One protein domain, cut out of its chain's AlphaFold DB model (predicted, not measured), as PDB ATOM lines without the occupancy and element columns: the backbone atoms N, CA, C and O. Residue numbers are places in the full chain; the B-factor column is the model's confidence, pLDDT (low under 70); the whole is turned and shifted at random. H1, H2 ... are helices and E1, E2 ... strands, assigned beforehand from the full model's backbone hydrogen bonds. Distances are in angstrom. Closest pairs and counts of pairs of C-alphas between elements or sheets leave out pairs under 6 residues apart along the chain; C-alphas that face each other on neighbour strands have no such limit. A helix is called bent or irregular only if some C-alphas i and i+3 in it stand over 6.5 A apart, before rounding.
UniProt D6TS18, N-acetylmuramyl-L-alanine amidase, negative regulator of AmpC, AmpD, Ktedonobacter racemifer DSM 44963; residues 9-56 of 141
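Overview. This is residues 9 to 56 of the 141 residues of the protein "N-acetylmuramyl-L-alanine amidase, negative regulator of AmpC, AmpD" of Ktedonobacter racemifer DSM 44963 (UniProt D6TS18). A long, two-stranded ribbon of E2 and E3 makes most of the length; the short strand E1 is added beside E2 near one end, and a loop holding the small helix H1 closes the other end. The printed part has 48 residues, with E1, E2, H1 and E3 along the chain, mostly strand. The sheet's order is E1, E2, E3, antiparallel. The whole is only just extended, close to loose, a rod with a radius of gyration of the C-alphas of 14.4 A and spans of 42 by 20 by 17 A.

Arrangement. E2, residues 21 to 29, is the inner strand, antiparallel to E3, residues 42 to 51, at 161 degrees; N 27 and O 45 are 2.8 A apart, within hydrogen-bond range. E2 bends by 70 degrees at residue 26 and E3 by 73 degrees at residue 45. E1, residues 10 to 13, forms a hairpin with E2; N 22 and O 12 are 2.8 A apart, within hydrogen-bond range. H1, residues 31 to 34, only grazes the sheet; its closest C-alphas to E3 are those of Thr 31 and Ala 42, 6.4 A apart. H1 is too short for an O i to N i+4 pair, and its one O i to N i+3 pair is not within range.

Along the chain. E3 measures 23.0 A and E2 21.3 A from first to last C-alpha. E1 begins at C-alpha 10 (178.882, 143.162, 169.461); E3 ends at C-alpha 51 (166.400, 146.610, 171.219). H1 is irregular, with C-alphas 31 and 34 7.3 A apart.

Size, cuts and confidence. The C-alphas farthest apart, those of Ser 36 and Gly 54, are 43.8 A apart. The printed part has no cut and no long link. Residue 56 is under pLDDT 70.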
ATOM      1  N   LEU A   9     179.658 147.154 168.490       84.75
ATOM      2  CA  LEU A   9     180.863 146.338 168.621       84.75
ATOM      3  C   LEU A   9     180.515 144.848 168.661       84.75
ATOM      4  O   LEU A   9     181.246 144.010 168.142       84.75
ATOM      5  N   SER A  10     179.379 144.524 169.280       85.62
ATOM      6  CA  SER A  10     178.882 143.162 169.461       85.62
ATOM      7  C   SER A  10     177.357 143.160 169.592       85.62
ATOM      8  O   SER A  10     176.748 144.209 169.826       85.62
ATOM      9  N   LYS A  11     176.736 141.987 169.435       89.06
ATOM     10  CA  LYS A  11     175.310 141.779 169.701       89.06
ATOM     11  C   LYS A  11     175.046 140.409 170.322       89.06
ATOM     12  O   LYS A  11     175.714 139.439 169.973       89.06
ATOM     13  N   THR A  12     174.054 140.328 171.200       90.69
ATOM     14  CA  THR A  12     173.603 139.085 171.845       90.69
ATOM     15  C   THR A  12     172.093 139.118 172.058       90.69
ATOM     16  O   THR A  12     171.484 140.183 172.007       90.69
ATOM     17  N   SER A  13     171.470 137.970 172.301       88.88
ATOM     18  CA  SER A  13     170.094 137.935 172.801       88.88
ATOM     19  C   SER A  13     170.036 138.504 174.218       88.88
ATOM     20  O   SER A  13     170.960 138.291 175.006       88.88
ATOM     21  N   ASP A  14     168.950 139.208 174.536       87.75
ATOM     22  CA  ASP A  14     168.678 139.660 175.897       87.75
ATOM     23  C   ASP A  14     168.528 138.473 176.864       87.75
ATOM     24  O   ASP A  14     167.801 137.512 176.598       87.75
ATOM     25  N   GLN A  15     169.215 138.558 178.005       84.38
ATOM     26  CA  GLN A  15     169.211 137.518 179.032       84.38
ATOM     27  C   GLN A  15     167.890 137.449 179.799       84.38
ATOM     28  O   GLN A  15     167.561 136.393 180.333       84.38
ATOM     29  N   ALA A  16     167.108 138.534 179.830       85.25
ATOM     30  CA  ALA A  16     165.797 138.537 180.474       85.25
ATOM     31  C   ALA A  16     164.711 137.814 179.649       85.25
ATOM     32  O   ALA A  16     163.570 137.707 180.098       85.25
ATOM     33  N   GLY A  17     165.040 137.289 178.459       81.50
ATOM     34  CA  GLY A  17     164.114 136.499 177.643       81.50
ATOM     35  C   GLY A  17     163.001 137.327 176.995       81.50
ATOM     36  O   GLY A  17     162.013 136.767 176.527       81.50
ATOM     37  N   THR A  18     163.156 138.652 176.926       84.81
ATOM     38  CA  THR A  18     162.142 139.571 176.373       84.81
ATOM     39  C   THR A  18     161.998 139.484 174.850       84.81
ATOM     40  O   THR A  18     161.122 140.119 174.265       84.81
ATOM     41  N   GLY A  19     162.875 138.727 174.182       86.06
ATOM     42  CA  GLY A  19     162.991 138.705 172.724       86.06
ATOM     43  C   GLY A  19     163.727 139.921 172.151       86.06
ATOM     44  O   GLY A  19     163.814 140.056 170.930       86.06
ATOM     45  N   ALA A  20     164.268 140.798 173.003       88.81
ATOM     46  CA  ALA A  20     165.134 141.885 172.575       88.81
ATOM     47  C   ALA A  20     166.518 141.374 172.133       88.81
ATOM     48  O   ALA A  20     167.031 140.364 172.619       88.81
ATOM     49  N   THR A  21     167.148 142.110 171.219       89.00
ATOM     50  CA  THR A  21     168.576 141.963 170.907       89.00
ATOM     51  C   THR A  21     169.344 143.046 171.650       89.00
ATOM     52  O   THR A  21     169.001 144.220 171.562       89.00
ATOM     53  N   MET A  22     170.384 142.676 172.382       89.62
ATOM     54  CA  MET A  22     171.295 143.618 173.019       89.62
ATOM     55  C   MET A  22     172.441 143.955 172.072       89.62
ATOM     56  O   MET A  22     173.077 143.056 171.526       89.62
ATOM     57  N   TYR A  23     172.734 145.242 171.915       88.25
ATOM     58  CA  TYR A  23     173.837 145.751 171.102       88.25
ATOM     59  C   TYR A  23     174.838 146.489 171.979       88.25
ATOM     60  O   TYR A  23     174.457 147.388 172.725       88.25
ATOM     61  N   GLN A  24     176.116 146.134 171.886       90.50
ATOM     62  CA  GLN A  24     177.171 146.857 172.586       90.50
ATOM     63  C   GLN A  24     177.573 148.074 171.760       90.50
ATOM     64  O   GLN A  24     178.056 147.916 170.641       90.50
ATOM     65  N   VAL A  25     177.403 149.272 172.306       90.62
ATOM     66  CA  VAL A  25     177.649 150.546 171.617       90.62
ATOM     67  C   VAL A  25     178.579 151.429 172.441       90.62
ATOM     68  O   VAL A  25     178.701 151.234 173.650       90.62
ATOM     69  N   TRP A  26     179.214 152.415 171.808       92.12
ATOM     70  CA  TRP A  26     179.823 153.527 172.538       92.12
ATOM     71  C   TRP A  26     178.752 154.527 172.969       92.12
ATOM     72  O   TRP A  26     177.839 154.849 172.208       92.12
ATOM     73  N   PHE A  27     178.866 155.006 174.202       90.50
ATOM     74  CA  PHE A  27     177.900 155.879 174.848       90.50
ATOM     75  C   PHE A  27     178.610 156.873 175.773       90.50
ATOM     76  O   PHE A  27     179.629 156.542 176.372       90.50
ATOM     77  N   GLY A  28     178.084 158.091 175.887       90.19
ATOM     78  CA  GLY A  28     178.597 159.082 176.832       90.19
ATOM     79  C   GLY A  28     177.876 158.950 178.166       90.19
ATOM     80  O   GLY A  28     176.670 159.155 178.214       90.19
ATOM     81  N   GLU A  29     178.590 158.638 179.241       90.56
ATOM     82  CA  GLU A  29     178.009 158.491 180.578       90.56
ATOM     83  C   GLU A  29     178.416 159.659 181.481       90.56
ATOM     84  O   GLU A  29     179.605 159.939 181.656       90.56
ATOM     85  N   THR A  30     177.433 160.342 182.073       89.25
ATOM     86  CA  THR A  30     177.673 161.437 183.020       89.25
ATOM     87  C   THR A  30     178.062 160.884 184.391       89.25
ATOM     88  O   THR A  30     177.242 160.782 185.300       89.25
ATOM     89  N   THR A  31     179.335 160.534 184.553       86.12
ATOM     90  CA  THR A  31     179.870 159.998 185.817       86.12
ATOM     91  C   THR A  31     180.288 161.081 186.815       86.12
ATOM     92  O   THR A  31     180.626 160.761 187.947       86.12
ATOM     93  N   HIS A  32     180.251 162.355 186.417       86.56
ATOM     94  CA  HIS A  32     180.776 163.488 187.190       86.56
ATOM     95  C   HIS A  32     179.730 164.193 188.069       86.56
ATOM     96  O   HIS A  32     179.985 165.275 188.589       86.56
ATOM     97  N   LEU A  33     178.538 163.615 188.254       89.25
ATOM     98  CA  LEU A  33     177.480 164.220 189.082       89.25
ATOM     99  C   LEU A  33     177.771 164.162 190.588       89.25
ATOM    100  O   LEU A  33     177.154 164.896 191.357       89.25
ATOM    101  N   HIS A  34     178.685 163.286 191.007       89.88
ATOM    102  CA  HIS A  34     179.018 163.044 192.412       89.88
ATOM    103  C   HIS A  34     180.445 163.474 192.780       89.88
ATOM    104  O   HIS A  34     180.905 163.188 193.885       89.88
ATOM    105  N   ASP A  35     181.141 164.157 191.871       92.38
ATOM    106  CA  ASP A  35     182.470 164.702 192.137       92.38
ATOM    107  C   ASP A  35     182.392 165.885 193.115       92.38
ATOM    108  O   ASP A  35     181.338 166.493 193.305       92.38
ATOM    109  N   SER A  36     183.529 166.261 193.709       91.88
ATOM    110  CA  SER A  36     183.624 167.447 194.579       91.88
ATOM    111  C   SER A  36     183.201 168.744 193.875       91.88
ATOM    112  O   SER A  36     182.703 169.659 194.528       91.88
ATOM    113  N   SER A  37     183.351 168.785 192.549       89.69
ATOM    114  CA  SER A  37     182.812 169.811 191.656       89.69
ATOM    115  C   SER A  37     181.923 169.140 190.598       89.69
ATOM    116  O   SER A  37     182.431 168.761 189.540       89.69
ATOM    117  N   PRO A  38     180.615 168.958 190.865       90.50
ATOM    118  CA  PRO A  38     179.720 168.238 189.965       90.50
ATOM    119  C   PRO A  38     179.597 168.874 188.578       90.50
ATOM    120  O   PRO A  38     179.554 170.098 188.445       90.50
ATOM    121  N   SER A  39     179.458 168.050 187.537       90.75
ATOM    122  CA  SER A  39     179.192 168.534 186.176       90.75
ATOM    123  C   SER A  39     178.404 167.535 185.322       90.75
ATOM    124  O   SER A  39     178.339 166.343 185.620       90.75
ATOM    125  N   TYR A  40     177.833 168.026 184.215       89.88
ATOM    126  CA  TYR A  40     177.200 167.189 183.185       89.88
ATOM    127  C   TYR A  40     178.194 166.603 182.173       89.88
ATOM    128  O   TYR A  40     177.771 166.033 181.165       89.88
ATOM    129  N   PHE A  41     179.497 166.736 182.430       91.94
ATOM    130  CA  PHE A  41     180.532 166.174 181.579       91.94
ATOM    131  C   PHE A  41     180.370 164.655 181.483       91.94
ATOM    132  O   PHE A  41     180.078 163.986 182.478       91.94
ATOM    133  N   ALA A  42     180.518 164.108 180.279       93.06
ATOM    134  CA  ALA A  42     180.328 162.686 180.028       93.06
ATOM    135  C   ALA A  42     181.607 162.014 179.521       93.06
ATOM    136  O   ALA A  42     182.294 162.548 178.651       93.06
ATOM    137  N   ASN A  43     181.873 160.801 180.001       93.75
ATOM    138  CA  ASN A  43     182.961 159.956 179.510       93.75
ATOM    139  C   ASN A  43     182.432 158.880 178.566       93.75
ATOM    140  O   ASN A  43     181.429 158.227 178.858       93.75
ATOM    141  N   GLY A  44     183.149 158.650 177.471       93.12
ATOM    142  CA  GLY A  44     182.849 157.600 176.517       93.12
ATOM    143  C   GLY A  44     183.100 156.235 177.143       93.12
ATOM    144  O   GLY A  44     184.222 155.915 177.539       93.12
ATOM    145  N   ARG A  45     182.057 155.414 177.216       93.12
ATOM    146  CA  ARG A  45     182.077 154.041 177.732       93.12
ATOM    147  C   ARG A  45     181.267 153.134 176.821       93.12
ATOM    148  O   ARG A  45     180.449 153.600 176.030       93.12
ATOM    149  N   THR A  46     181.503 151.829 176.910       92.69
ATOM    150  CA  THR A  46     180.630 150.873 176.232       92.69
ATOM    151  C   THR A  46     179.406 150.589 177.089       92.69
ATOM    152  O   THR A  46     179.507 150.435 178.304       92.69
ATOM    153  N   ALA A  47     178.247 150.512 176.446       91.00
ATOM    154  CA  ALA A  47     176.985 150.157 177.076       91.00
ATOM    155  C   ALA A  47     176.254 149.128 176.216       91.00
ATOM    156  O   ALA A  47     176.451 149.071 175.000       91.00
ATOM    157  N   TRP A  48     175.404 148.322 176.846       90.50
ATOM    158  CA  TRP A  48     174.501 147.437 176.126       90.50
ATOM    159  C   TRP A  48     173.126 148.081 175.994       90.50
ATOM    160  O   TRP A  48     172.468 148.369 176.989       90.50
ATOM    161  N   LEU A  49     172.686 148.268 174.754       85.88
ATOM    162  CA  LEU A  49     171.368 148.782 174.424       85.88
ATOM    163  C   LEU A  49     170.443 147.620 174.056       85.88
ATOM    164  O   LEU A  49     170.704 146.911 173.082       85.88
ATOM    165  N   ALA A  50     169.374 147.426 174.827       89.00
ATOM    166  CA  ALA A  50     168.337 146.447 174.521       89.00
ATOM    167  C   ALA A  50     167.377 146.996 173.457       89.00
ATOM    168  O   ALA A  50     166.806 148.074 173.610       89.00
ATOM    169  N   VAL A  51     167.192 146.231 172.387       83.38
ATOM    170  CA  VAL A  51     166.400 146.610 171.219       83.38
ATOM    171  C   VAL A  51     165.254 145.620 171.022       83.38
ATOM    172  O   VAL A  51     165.524 144.442 170.762       83.38
ATOM    173  N   PRO A  52     163.985 146.066 171.080       85.44
ATOM    174  CA  PRO A  52     162.844 145.215 170.769       85.44
ATOM    175  C   PRO A  52     162.885 144.682 169.334       85.44
ATOM    176  O   PRO A  52     163.302 145.372 168.397       85.44
ATOM    177  N   SER A  53     162.394 143.456 169.150       78.19
ATOM    178  CA  SER A  53     162.252 142.861 167.821       78.19
ATOM    179  C   SER A  53     161.369 143.734 166.918       78.19
ATOM    180  O   SER A  53     160.317 144.215 167.339       78.19
ATOM    181  N   GLY A  54     161.810 143.963 165.678       71.69
ATOM    182  CA  GLY A  54     161.096 144.786 164.693       71.69
ATOM    183  C   GLY A  54     161.245 146.304 164.853       71.69
ATOM    184  O   GLY A  54     160.751 147.039 164.004       71.69
ATOM    185  N   ALA A  55     161.943 146.792 165.886       71.50
ATOM    186  CA  ALA A  55     162.131 148.230 166.099       71.50
ATOM    187  C   ALA A  55     163.275 148.844 165.260       71.50
ATOM    188  O   ALA A  55     163.367 150.064 165.147       71.50
ATOM    189  N   GLY A  56     164.153 148.022 164.673       61.38
ATOM    190  CA  GLY A  56     165.286 148.495 163.872       61.38
ATOM    191  C   GLY A  56     164.880 148.898 162.450       61.38
ATOM    192  O   GLY A  56     164.250 148.113 161.745       61.38
TER     193      GLY A  56